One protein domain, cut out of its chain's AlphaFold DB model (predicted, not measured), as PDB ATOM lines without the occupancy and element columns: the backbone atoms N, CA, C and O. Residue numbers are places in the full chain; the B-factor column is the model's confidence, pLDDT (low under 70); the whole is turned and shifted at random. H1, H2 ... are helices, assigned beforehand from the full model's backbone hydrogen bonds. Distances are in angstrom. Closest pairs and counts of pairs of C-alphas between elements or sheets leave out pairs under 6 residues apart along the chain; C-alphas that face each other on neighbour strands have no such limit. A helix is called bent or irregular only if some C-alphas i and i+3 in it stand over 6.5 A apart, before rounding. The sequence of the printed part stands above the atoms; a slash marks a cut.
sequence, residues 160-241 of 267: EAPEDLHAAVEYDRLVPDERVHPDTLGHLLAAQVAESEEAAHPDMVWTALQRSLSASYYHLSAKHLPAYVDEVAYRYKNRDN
ATOM      1  N   GLU A 160     192.969 178.940 253.818       85.81
ATOM      2  CA  GLU A 160     193.911 178.111 254.582       85.81
ATOM      3  C   GLU A 160     195.359 178.530 254.361       85.81
ATOM      4  O   GLU A 160     196.204 178.284 255.225       85.81
ATOM      5  N   ALA A 161     195.650 179.161 253.226       81.44
ATOM      6  CA  ALA A 161     196.969 179.692 252.961       81.44
ATOM      7  C   ALA A 161     197.240 180.993 253.737       81.44
ATOM      8  O   ALA A 161     196.314 181.774 253.975       81.44
ATOM      9  N   PRO A 162     198.507 181.240 254.118       78.75
ATOM     10  CA  PRO A 162     198.946 182.523 254.655       78.75
ATOM     11  C   PRO A 162     198.591 183.707 253.735       78.75
ATOM     12  O   PRO A 162     198.541 183.558 252.511       78.75
ATOM     13  N   GLU A 163     198.330 184.879 254.322       78.38
ATOM     14  CA  GLU A 163     197.875 186.078 253.599       78.38
ATOM     15  C   GLU A 163     198.916 186.587 252.590       78.38
ATOM     16  O   GLU A 163     198.566 186.976 251.480       78.38
ATOM     17  N   ASP A 164     200.197 186.503 252.938       73.31
ATOM     18  CA  ASP A 164     201.343 186.791 252.072       73.31
ATOM     19  C   ASP A 164     201.347 185.912 250.816       73.31
ATOM     20  O   ASP A 164     201.551 186.405 249.703       73.31
ATOM     21  N   LEU A 165     201.051 184.620 250.973       73.69
ATOM     22  CA  LEU A 165     200.997 183.696 249.847       73.69
ATOM     23  C   LEU A 165     199.762 183.947 248.975       73.69
ATOM     24  O   LEU A 165     199.885 183.905 247.753       73.69
ATOM     25  N   HIS A 166     198.609 184.267 249.579       77.31
ATOM     26  CA  HIS A 166     197.415 184.736 248.857       77.31
ATOM     27  C   HIS A 166     197.718 185.995 248.041       77.31
ATOM     28  O   HIS A 166     197.451 186.028 246.841       77.31
ATOM     29  N   ALA A 167     198.367 186.988 248.649       74.81
ATOM     30  CA  ALA A 167     198.737 188.236 247.991       74.81
ATOM     31  C   ALA A 167     199.733 188.036 246.835       74.81
ATOM     32  O   ALA A 167     199.718 188.801 245.867       74.81
ATOM     33  N   ALA A 168     200.607 187.028 246.898       72.75
ATOM     34  CA  ALA A 168     201.488 186.679 245.781       72.75
ATOM     35  C   ALA A 168     200.700 186.078 244.602       72.75
ATOM     36  O   ALA A 168     200.972 186.373 243.441       72.75
ATOM     37  N   VAL A 169     199.684 185.263 244.886       73.81
ATOM     38  CA  VAL A 169     198.940 184.503 243.867       73.81
ATOM     39  C   VAL A 169     197.683 185.208 243.356       73.81
ATOM     40  O   VAL A 169     196.968 184.648 242.519       73.81
ATOM     41  N   GLU A 170     197.400 186.414 243.852       71.44
ATOM     42  CA  GLU A 170     196.248 187.207 243.438       71.44
ATOM     43  C   GLU A 170     196.253 187.451 241.927       71.44
ATOM     44  O   GLU A 170     197.212 187.958 241.340       71.44
ATOM     45  N   TYR A 171     195.127 187.101 241.303       60.19
ATOM     46  CA  TYR A 171     194.949 187.123 239.855       60.19
ATOM     47  C   TYR A 171     195.277 188.484 239.231       60.19
ATOM     48  O   TYR A 171     195.865 188.514 238.162       60.19
ATOM     49  N   ASP A 172     194.967 189.602 239.893       56.97
ATOM     50  CA  ASP A 172     195.209 190.944 239.337       56.97
ATOM     51  C   ASP A 172     196.714 191.261 239.167       56.97
ATOM     52  O   ASP A 172     197.099 192.114 238.368       56.97
ATOM     53  N   ARG A 173     197.591 190.525 239.869       59.03
ATOM     54  CA  ARG A 173     199.057 190.614 239.735       59.03
ATOM     55  C   ARG A 173     199.630 189.671 238.672       59.03
ATOM     56  O   ARG A 173     200.788 189.828 238.285       59.03
ATOM     57  N   LEU A 174     198.849 188.702 238.193       59.88
ATOM     58  CA  LEU A 174     199.254 187.703 237.206       59.88
ATOM     59  C   LEU A 174     198.500 187.966 235.889       59.88
ATOM     60  O   LEU A 174     197.280 187.962 235.836       59.88
ATOM     61  N   VAL A 175     199.237 188.214 234.807       54.19
ATOM     62  CA  VAL A 175     198.733 188.567 233.456       54.19
ATOM     63  C   VAL A 175     197.506 187.717 233.009       54.19
ATOM     64  O   VAL A 175     197.437 186.531 233.348       54.19
ATOM     65  N   PRO A 176     196.533 188.266 232.237       52.22
ATOM     66  CA  PRO A 176     195.173 187.724 232.154       52.22
ATOM     67  C   PRO A 176     195.048 186.368 231.448       52.22
ATOM     68  O   PRO A 176     195.512 186.192 230.329       52.22
ATOM     69  N   ASP A 177     194.311 185.463 232.099       54.72
ATOM     70  CA  ASP A 177     193.558 184.310 231.555       54.72
ATOM     71  C   ASP A 177     194.259 183.424 230.506       54.72
ATOM     72  O   ASP A 177     193.614 182.822 229.646       54.72
ATOM     73  N   GLU A 178     195.578 183.274 230.596       59.59
ATOM     74  CA  GLU A 178     196.299 182.262 229.831       59.59
ATOM     75  C   GLU A 178     196.596 181.034 230.688       59.59
ATOM     76  O   GLU A 178     196.804 181.087 231.901       59.59
ATOM     77  N   ARG A 179     196.560 179.871 230.037       67.25
ATOM     78  CA  ARG A 179     197.002 178.611 230.627       67.25
ATOM     79  C   ARG A 179     198.494 178.717 230.916       67.25
ATOM     80  O   ARG A 179     199.303 178.558 230.007       67.25
ATOM     81  N   VAL A 180     198.851 178.951 232.171       69.88
ATOM     82  CA  VAL A 180     200.247 179.090 232.580       69.88
ATOM     83  C   VAL A 180     200.843 177.699 232.781       69.88
ATOM     84  O   VAL A 180     200.194 176.800 233.330       69.88
ATOM     85  N   HIS A 181     202.065 177.502 232.292       74.56
ATOM     86  CA  HIS A 181     202.846 176.311 232.610       74.56
ATOM     87  C   HIS A 181     203.289 176.376 234.086       74.56
ATOM     88  O   HIS A 181     203.702 177.453 234.524       74.56
ATOM     89  N   PRO A 182     203.238 175.270 234.852       71.75
ATOM     90  CA  PRO A 182     203.624 175.259 236.266       71.75
ATOM     91  C   PRO A 182     204.986 175.894 236.547       71.75
ATOM     92  O   PRO A 182     205.099 176.699 237.462       71.75
ATOM     93  N   ASP A 183     205.994 175.610 235.721       71.06
ATOM     94  CA  ASP A 183     207.342 176.155 235.922       71.06
ATOM     95  C   ASP A 183     207.382 177.681 235.756       71.06
ATOM     96  O   ASP A 183     207.992 178.387 236.555       71.06
ATOM     97  N   THR A 184     206.679 178.218 234.751       72.38
ATOM     98  CA  THR A 184     206.562 179.670 234.545       72.38
ATOM     99  C   THR A 184     205.910 180.330 235.750       72.38
ATOM    100  O   THR A 184     206.376 181.361 236.226       72.38
ATOM    101  N   LEU A 185     204.860 179.705 236.273       69.94
ATOM    102  CA  LEU A 185     204.167 180.181 237.455       69.94
ATOM    103  C   LEU A 185     205.057 180.111 238.707       69.94
ATOM    104  O   LEU A 185     205.108 181.065 239.477       69.94
ATOM    105  N   GLY A 186     205.810 179.021 238.868       70.06
ATOM    106  CA  GLY A 186     206.788 178.852 239.938       70.06
ATOM    107  C   GLY A 186     207.846 179.955 239.940       70.06
ATOM    108  O   GLY A 186     208.180 180.476 240.999       70.06
ATOM    109  N   HIS A 187     208.332 180.364 238.766       70.94
ATOM    110  CA  HIS A 187     209.277 181.476 238.647       70.94
ATOM    111  C   HIS A 187     208.656 182.839 238.984       70.94
ATOM    112  O   HIS A 187     209.294 183.630 239.675       70.94
ATOM    113  N   LEU A 188     207.430 183.112 238.519       66.81
ATOM    114  CA  LEU A 188     206.737 184.385 238.773       66.81
ATOM    115  C   LEU A 188     206.464 184.601 240.264       66.81
ATOM    116  O   LEU A 188     206.736 185.669 240.803       66.81
ATOM    117  N   LEU A 189     205.982 183.561 240.934       66.44
ATOM    118  CA  LEU A 189     205.640 183.603 242.351       66.44
ATOM    119  C   LEU A 189     206.886 183.616 243.255       66.44
ATOM    120  O   LEU A 189     206.891 184.305 244.270       66.44
ATOM    121  N   ALA A 190     207.974 182.925 242.883       67.12
ATOM    122  CA  ALA A 190     209.224 182.958 243.653       67.12
ATOM    123  C   ALA A 190     209.809 184.378 243.759       67.12
ATOM    124  O   ALA A 190     210.380 184.730 244.789       67.12
ATOM    125  N   ALA A 191     209.640 185.199 242.718       64.81
ATOM    126  CA  ALA A 191     210.043 186.602 242.745       64.81
ATOM    127  C   ALA A 191     209.219 187.433 243.745       64.81
ATOM    128  O   ALA A 191     209.742 188.384 244.311       64.81
ATOM    129  N   GLN A 192     207.959 187.061 243.986       63.72
ATOM    130  CA  GLN A 192     207.041 187.785 244.872       63.72
ATOM    131  C   GLN A 192     207.169 187.357 246.341       63.72
ATOM    132  O   GLN A 192     207.059 188.191 247.233       63.72
ATOM    133  N   VAL A 193     207.437 186.074 246.612       61.53
ATOM    134  CA  VAL A 193     207.603 185.552 247.985       61.53
ATOM    135  C   VAL A 193     208.906 186.051 248.630       61.53
ATOM    136  O   VAL A 193     208.937 186.315 249.832       61.53
ATOM    137  N   ALA A 194     209.962 186.254 247.831       57.62
ATOM    138  CA  ALA A 194     211.269 186.742 248.289       57.62
ATOM    139  C   ALA A 194     211.255 188.179 248.856       57.62
ATOM    140  O   ALA A 194     212.223 188.588 249.493       57.62
ATOM    141  N   GLU A 195     210.178 188.938 248.636       52.03
ATOM    142  CA  GLU A 195     210.004 190.306 249.141       52.03
ATOM    143  C   GLU A 195     209.256 190.368 250.493       52.03
ATOM    144  O   GLU A 195     209.105 191.453 251.052       52.03
ATOM    145  N   SER A 196     208.802 189.233 251.045       50.62
ATOM    146  CA  SER A 196     208.085 189.182 252.332       50.62
ATOM    147  C   SER A 196     209.037 188.945 253.521       50.62
ATOM    148  O   SER A 196     209.775 187.964 253.566       50.62
ATOM    149  N   GLU A 197     209.042 189.852 254.506       46.88
ATOM    150  CA  GLU A 197     209.994 189.843 255.638       46.88
ATOM    151  C   GLU A 197     209.655 188.827 256.761       46.88
ATOM    152  O   GLU A 197     210.437 188.664 257.697       46.88
ATOM    153  N   GLU A 198     208.538 188.091 256.679       49.56
ATOM    154  CA  GLU A 198     208.045 187.188 257.746       49.56
ATOM    155  C   GLU A 198     208.219 185.679 257.430       49.56
ATOM    156  O   GLU A 198     207.510 184.806 257.943       49.56
ATOM    157  N   ALA A 199     209.205 185.339 256.595       43.66
ATOM    158  CA  ALA A 199     209.379 184.005 256.024       43.66
ATOM    159  C   ALA A 199     210.109 182.994 256.942       43.66
ATOM    160  O   ALA A 199     211.332 182.879 256.950       43.66
ATOM    161  N   ALA A 200     209.338 182.189 257.681       44.84
ATOM    162  CA  ALA A 200     209.771 180.855 258.141       44.84
ATOM    163  C   ALA A 200     208.707 179.752 257.932       44.84
ATOM    164  O   ALA A 200     209.032 178.567 257.876       44.84
ATOM    165  N   HIS A 201     207.429 180.121 257.798       49.81
ATOM    166  CA  HIS A 201     206.322 179.226 257.433       49.81
ATOM    167  C   HIS A 201     205.943 179.167 255.930       49.81
ATOM    168  O   HIS A 201     205.477 178.102 255.511       49.81
ATOM    169  N   PRO A 202     206.157 180.210 255.096       57.56
ATOM    170  CA  PRO A 202     205.755 180.174 253.691       57.56
ATOM    171  C   PRO A 202     206.641 179.264 252.827       57.56
ATOM    172  O   PRO A 202     206.120 178.649 251.906       57.56
ATOM    173  N   ASP A 203     207.919 179.050 253.157       62.94
ATOM    174  CA  ASP A 203     208.854 178.286 252.305       62.94
ATOM    175  C   ASP A 203     208.473 176.812 252.108       62.94
ATOM    176  O   ASP A 203     208.648 176.246 251.024       62.94
ATOM    177  N   MET A 204     207.937 176.158 253.143       68.12
ATOM    178  CA  MET A 204     207.559 174.744 253.057       68.12
ATOM    179  C   MET A 204     206.241 174.550 252.303       68.12
ATOM    180  O   MET A 204     206.129 173.614 251.512       68.12
ATOM    181  N   VAL A 205     205.271 175.448 252.505       68.06
ATOM    182  CA  VAL A 205     204.016 175.463 251.737       68.06
ATOM    183  C   VAL A 205     204.302 175.834 250.284       68.06
ATOM    184  O   VAL A 205     203.767 175.206 249.377       68.06
ATOM    185  N   TRP A 206     205.209 176.784 250.055       72.75
ATOM    186  CA  TRP A 206     205.695 177.184 248.741       72.75
ATOM    187  C   TRP A 206     206.381 176.031 248.003       72.75
ATOM    188  O   TRP A 206     206.040 175.731 246.860       72.75
ATOM    189  N   THR A 207     207.282 175.311 248.673       76.19
ATOM    190  CA  THR A 207     207.945 174.131 248.097       76.19
ATOM    191  C   THR A 207     206.935 173.023 247.786       76.19
ATOM    192  O   THR A 207     206.990 172.418 246.715       76.19
ATOM    193  N   ALA A 208     205.986 172.764 248.693       77.38
ATOM    194  CA  ALA A 208     204.912 171.799 248.464       77.38
ATOM    195  C   ALA A 208     204.005 172.219 247.296       77.38
ATOM    196  O   ALA A 208     203.580 171.376 246.506       77.38
ATOM    197  N   LEU A 209     203.750 173.520 247.145       77.81
ATOM    198  CA  LEU A 209     202.978 174.069 246.039       77.81
ATOM    199  C   LEU A 209     203.724 173.869 244.724       77.81
ATOM    200  O   LEU A 209     203.159 173.284 243.811       77.81
ATOM    201  N   GLN A 210     204.995 174.265 244.628       77.12
ATOM    202  CA  GLN A 210     205.799 174.063 243.419       77.12
ATOM    203  C   GLN A 210     205.823 172.592 242.984       77.12
ATOM    204  O   GLN A 210     205.561 172.294 241.818       77.12
ATOM    205  N   ARG A 211     206.067 171.668 243.922       78.25
ATOM    206  CA  ARG A 211     206.065 170.226 243.638       78.25
ATOM    207  C   ARG A 211     204.694 169.747 243.162       78.25
ATOM    208  O   ARG A 211     204.614 169.110 242.113       78.25
ATOM    209  N   SER A 212     203.623 170.158 243.842       79.06
ATOM    210  CA  SER A 212     202.250 169.814 243.469       79.06
ATOM    211  C   SER A 212     201.874 170.339 242.081       79.06
ATOM    212  O   SER A 212     201.292 169.612 241.273       79.06
ATOM    213  N   LEU A 213     202.234 171.587 241.765       76.56
ATOM    214  CA  LEU A 213     201.930 172.202 240.476       76.56
ATOM    215  C   LEU A 213     202.673 171.496 239.332       76.56
ATOM    216  O   LEU A 213     202.040 171.164 238.329       76.56
ATOM    217  N   SER A 214     203.972 171.222 239.490       75.19
ATOM    218  CA  SER A 214     204.789 170.569 238.455       75.19
ATOM    219  C   SER A 214     204.497 169.072 238.301       75.19
ATOM    220  O   SER A 214     204.587 168.549 237.193       75.19
ATOM    221  N   ALA A 215     204.130 168.367 239.377       71.56
ATOM    222  CA  ALA A 215     203.842 166.931 239.328       71.56
ATOM    223  C   ALA A 215     202.448 166.627 238.764       71.56
ATOM    224  O   ALA A 215     202.265 165.664 238.014       71.56
ATOM    225  N   SER A 216     201.458 167.446 239.121       74.38
ATOM    226  CA  SER A 216     200.052 167.117 238.885       74.38
ATOM    227  C   SER A 216     199.451 167.858 237.694       74.38
ATOM    228  O   SER A 216     198.452 167.407 237.133       74.38
ATOM    229  N   TYR A 217     200.025 168.975 237.247       76.50
ATOM    230  CA  TYR A 217     199.388 169.821 236.241       76.50
ATOM    231  C   TYR A 217     200.293 170.063 235.037       76.50
ATOM    232  O   TYR A 217     201.485 170.274 235.163       76.50
ATOM    233  N   TYR A 218     199.704 170.052 233.842       69.62
ATOM    234  CA  TYR A 218     200.394 170.457 232.610       69.62
ATOM    235  C   TYR A 218     200.109 171.931 232.269       69.62
ATOM    236  O   TYR A 218     200.958 172.648 231.754       69.62
ATOM    237  N   HIS A 219     198.901 172.397 232.603       72.75
ATOM    238  CA  HIS A 219     198.460 173.782 232.472       72.75
ATOM    239  C   HIS A 219     197.459 174.128 233.569       72.75
ATOM    240  O   HIS A 219     196.579 173.319 233.886       72.75
ATOM    241  N   LEU A 220     197.544 175.355 234.076       76.25
ATOM    242  CA  LEU A 220     196.667 175.891 235.113       76.25
ATOM    243  C   LEU A 220     196.092 177.233 234.666       76.25
ATOM    244  O   LEU A 220     196.724 177.972 233.920       76.25
ATOM    245  N   SER A 221     194.880 177.545 235.116       77.56
ATOM    246  CA  SER A 221     194.320 178.885 234.942       77.56
ATOM    247  C   SER A 221     194.692 179.716 236.163       77.56
ATOM    248  O   SER A 221     194.354 179.326 237.284       77.56
ATOM    249  N   ALA A 222     195.369 180.846 235.940       76.31
ATOM    250  CA  ALA A 222     195.821 181.741 237.007       76.31
ATOM    251  C   ALA A 222     194.668 182.206 237.915       76.31
ATOM    252  O   ALA A 222     194.847 182.349 239.117       76.31
ATOM    253  N   LYS A 223     193.443 182.324 237.382       79.81
ATOM    254  CA  LYS A 223     192.252 182.742 238.149       79.81
ATOM    255  C   LYS A 223     191.807 181.773 239.249       79.81
ATOM    256  O   LYS A 223     190.916 182.091 240.024       79.81
ATOM    257  N   HIS A 224     192.340 180.553 239.265       84.12
ATOM    258  CA  HIS A 224     192.048 179.564 240.307       84.12
ATOM    259  C   HIS A 224     193.246 179.302 241.209       84.12
ATOM    260  O   HIS A 224     193.196 178.393 242.036       84.12
ATOM    261  N   LEU A 225     194.329 180.054 241.030       81.94
ATOM    262  CA  LEU A 225     195.547 179.878 241.790       81.94
ATOM    263  C   LEU A 225     195.351 180.014 243.306       81.94
ATOM    264  O   LEU A 225     195.839 179.117 243.998       81.94
ATOM    265  N   PRO A 226     194.555 180.979 243.818       84.62
ATOM    266  CA  PRO A 226     194.221 181.039 245.242       84.62
ATOM    267  C   PRO A 226     193.661 179.711 245.772       84.62
ATOM    268  O   PRO A 226     194.119 179.189 246.784       84.62
ATOM    269  N   ALA A 227     192.761 179.073 245.018       87.69
ATOM    270  CA  ALA A 227     192.170 177.793 245.406       87.69
ATOM    271  C   ALA A 227     193.165 176.616 245.404       87.69
ATOM    272  O   ALA A 227     192.996 175.679 246.185       87.69
ATOM    273  N   TYR A 228     194.172 176.612 244.521       86.25
ATOM    274  CA  TYR A 228     195.228 175.585 244.538       86.25
ATOM    275  C   TYR A 228     196.168 175.773 245.728       86.25
ATOM    276  O   TYR A 228     196.584 174.803 246.354       86.25
ATOM    277  N   VAL A 229     196.480 177.023 246.040       85.06
ATOM    278  CA  VAL A 229     197.355 177.400 247.148       85.06
ATOM    279  C   VAL A 229     196.701 177.057 248.486       85.06
ATOM    280  O   VAL A 229     197.333 176.420 249.326       85.06
ATOM    281  N   ASP A 230     195.413 177.366 248.636       88.25
ATOM    282  CA  ASP A 230     194.596 176.956 249.779       88.25
ATOM    283  C   ASP A 230     194.529 175.430 249.938       88.25
ATOM    284  O   ASP A 230     194.680 174.912 251.044       88.25
ATOM    285  N   GLU A 231     194.358 174.687 248.837       89.62
ATOM    286  CA  GLU A 231     194.380 173.218 248.863       89.62
ATOM    287  C   GLU A 231     195.713 172.693 249.411       89.62
ATOM    288  O   GLU A 231     195.728 171.844 250.306       89.62
ATOM    289  N   VAL A 232     196.834 173.198 248.892       85.06
ATOM    290  CA  VAL A 232     198.176 172.778 249.315       85.06
ATOM    291  C   VAL A 232     198.428 173.140 250.776       85.06
ATOM    292  O   VAL A 232     198.885 172.288 251.538       85.06
ATOM    293  N   ALA A 233     198.106 174.369 251.185       85.12
ATOM    294  CA  ALA A 233     198.267 174.817 252.565       85.12
ATOM    295  C   ALA A 233     197.447 173.949 253.531       85.12
ATOM    296  O   ALA A 233     197.966 173.483 254.550       85.12
ATOM    297  N   TYR A 234     196.196 173.648 253.168       88.06
ATOM    298  CA  TYR A 234     195.334 172.770 253.948       88.06
ATOM    299  C   TYR A 234     195.912 171.355 254.071       88.06
ATOM    300  O   TYR A 234     195.998 170.826 255.184       88.06
ATOM    301  N   ARG A 235     196.331 170.738 252.956       85.50
ATOM    302  CA  ARG A 235     196.929 169.390 252.961       85.50
ATOM    303  C   ARG A 235     198.198 169.354 253.803       85.50
ATOM    304  O   ARG A 235     198.342 168.481 254.652       85.50
ATOM    305  N   TYR A 236     199.072 170.345 253.644       83.19
ATOM    306  CA  TYR A 236     200.317 170.445 254.399       83.19
ATOM    307  C   TYR A 236     200.076 170.532 255.913       83.19
ATOM    308  O   TYR A 236     200.695 169.799 256.687       83.19
ATOM    309  N   LYS A 237     199.138 171.389 256.336       84.38
ATOM    310  CA  LYS A 237     198.751 171.569 257.744       84.38
ATOM    311  C   LYS A 237     198.126 170.316 258.355       84.38
ATOM    312  O   LYS A 237     198.260 170.093 259.554       84.38
ATOM    313  N   ASN A 238     197.452 169.502 257.546       85.81
ATOM    314  CA  ASN A 238     196.739 168.313 258.004       85.81
ATOM    315  C   ASN A 238     197.418 166.988 257.614       85.81
ATOM    316  O   ASN A 238     196.784 165.942 257.719       85.81
ATOM    317  N   ARG A 239     198.691 166.998 257.200       82.19
ATOM    318  CA  ARG A 239     199.406 165.788 256.742       82.19
ATOM    319  C   ARG A 239     199.462 164.660 257.782       82.19
ATOM    320  O   ARG A 239     199.452 163.494 257.423       82.19
ATOM    321  N   ASP A 240     199.473 165.019 259.065       83.38
ATOM    322  CA  ASP A 240     199.522 164.081 260.194       83.38
ATOM    323  C   ASP A 240     198.121 163.854 260.815       83.38
ATOM    324  O   ASP A 240     197.981 163.273 261.895       83.38
ATOM    325  N   ASN A 241     197.052 164.337 260.163       85.81
ATOM    326  CA  ASN A 241     195.683 164.233 260.665       85.81
ATOM    327  C   ASN A 241     195.076 162.855 260.354       85.81
ATOM    328  O   ASN A 241     194.558 162.610 259.265       85.81
TER     329      ASN A 241
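What this domain is: This is residues 160 to 241 of the 267 residues of the protein "IS1595 family transposase" of Actinobacteria bacterium (UniProt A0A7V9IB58). Four helices make two layers: H4, the longest, and the short H1 form one, H2 and H3 the other. H4 crosses H3, while H1 packs on the end of H2; a long loop, residues 170 to 181, joins the layers at one end. The printed part has 82 residues, with H1, H2, H3 and H4 in that order and no named strand: all helix. It is compact, with a radius of gyration of the C-alphas of 11.9 A and spans of 35 by 28 by 17 A.

How they stand to each other: Begin with H4, residues 222 to 237, which is irregular: C-alphas 223 and 226 are 7.6 A apart. With residues 229 to 236 alone it touches H3, residues 202 to 216, at a steep tilt of 65 degrees; the closest C-alphas, of Val 205 and Ala 233, are 5.8 A apart. With residues 225 to 229 alone H4 touches H1, residues 163 to 169, closest at the C-alphas of Val 169 and Pro 226, 6.0 A. H2, residues 182 to 193, is apart from H4. H2 and H3 form a helical hairpin at a shallow tilt of 11 degrees, its closest C-alphas, of Pro 182 and Ser 214, 5.3 A apart. H1 and H2 form another, at a steep tilt of 42 degrees, closest at the C-alphas of Ala 168 and Gln 192, 5.7 A. Every O i to N i+4 pair is within hydrogen-bond range in H1 and H3, 7 of 8 in H2 and 10 of 12 in H4.

Where its parts are: Find C-alpha 163 at (197.875, 186.078, 253.599); from there H1 runs 9.9 A. H2 runs 16.1 A and H3 20.5 A. H4 runs 23.3 A to C-alpha 237 at (198.751, 171.569, 257.744).

The domain as a whole: The C-alphas farthest apart, of Pro 176 and Asn 241, are 36.9 A apart. The printed part has no cut, and the link from H1 to H2 is long. Residues 179 to 180 pair with 220 to 221, antiparallel. Look for pLDDT under 70 at residues 171 to 180, 185, 188 to 205 and 218.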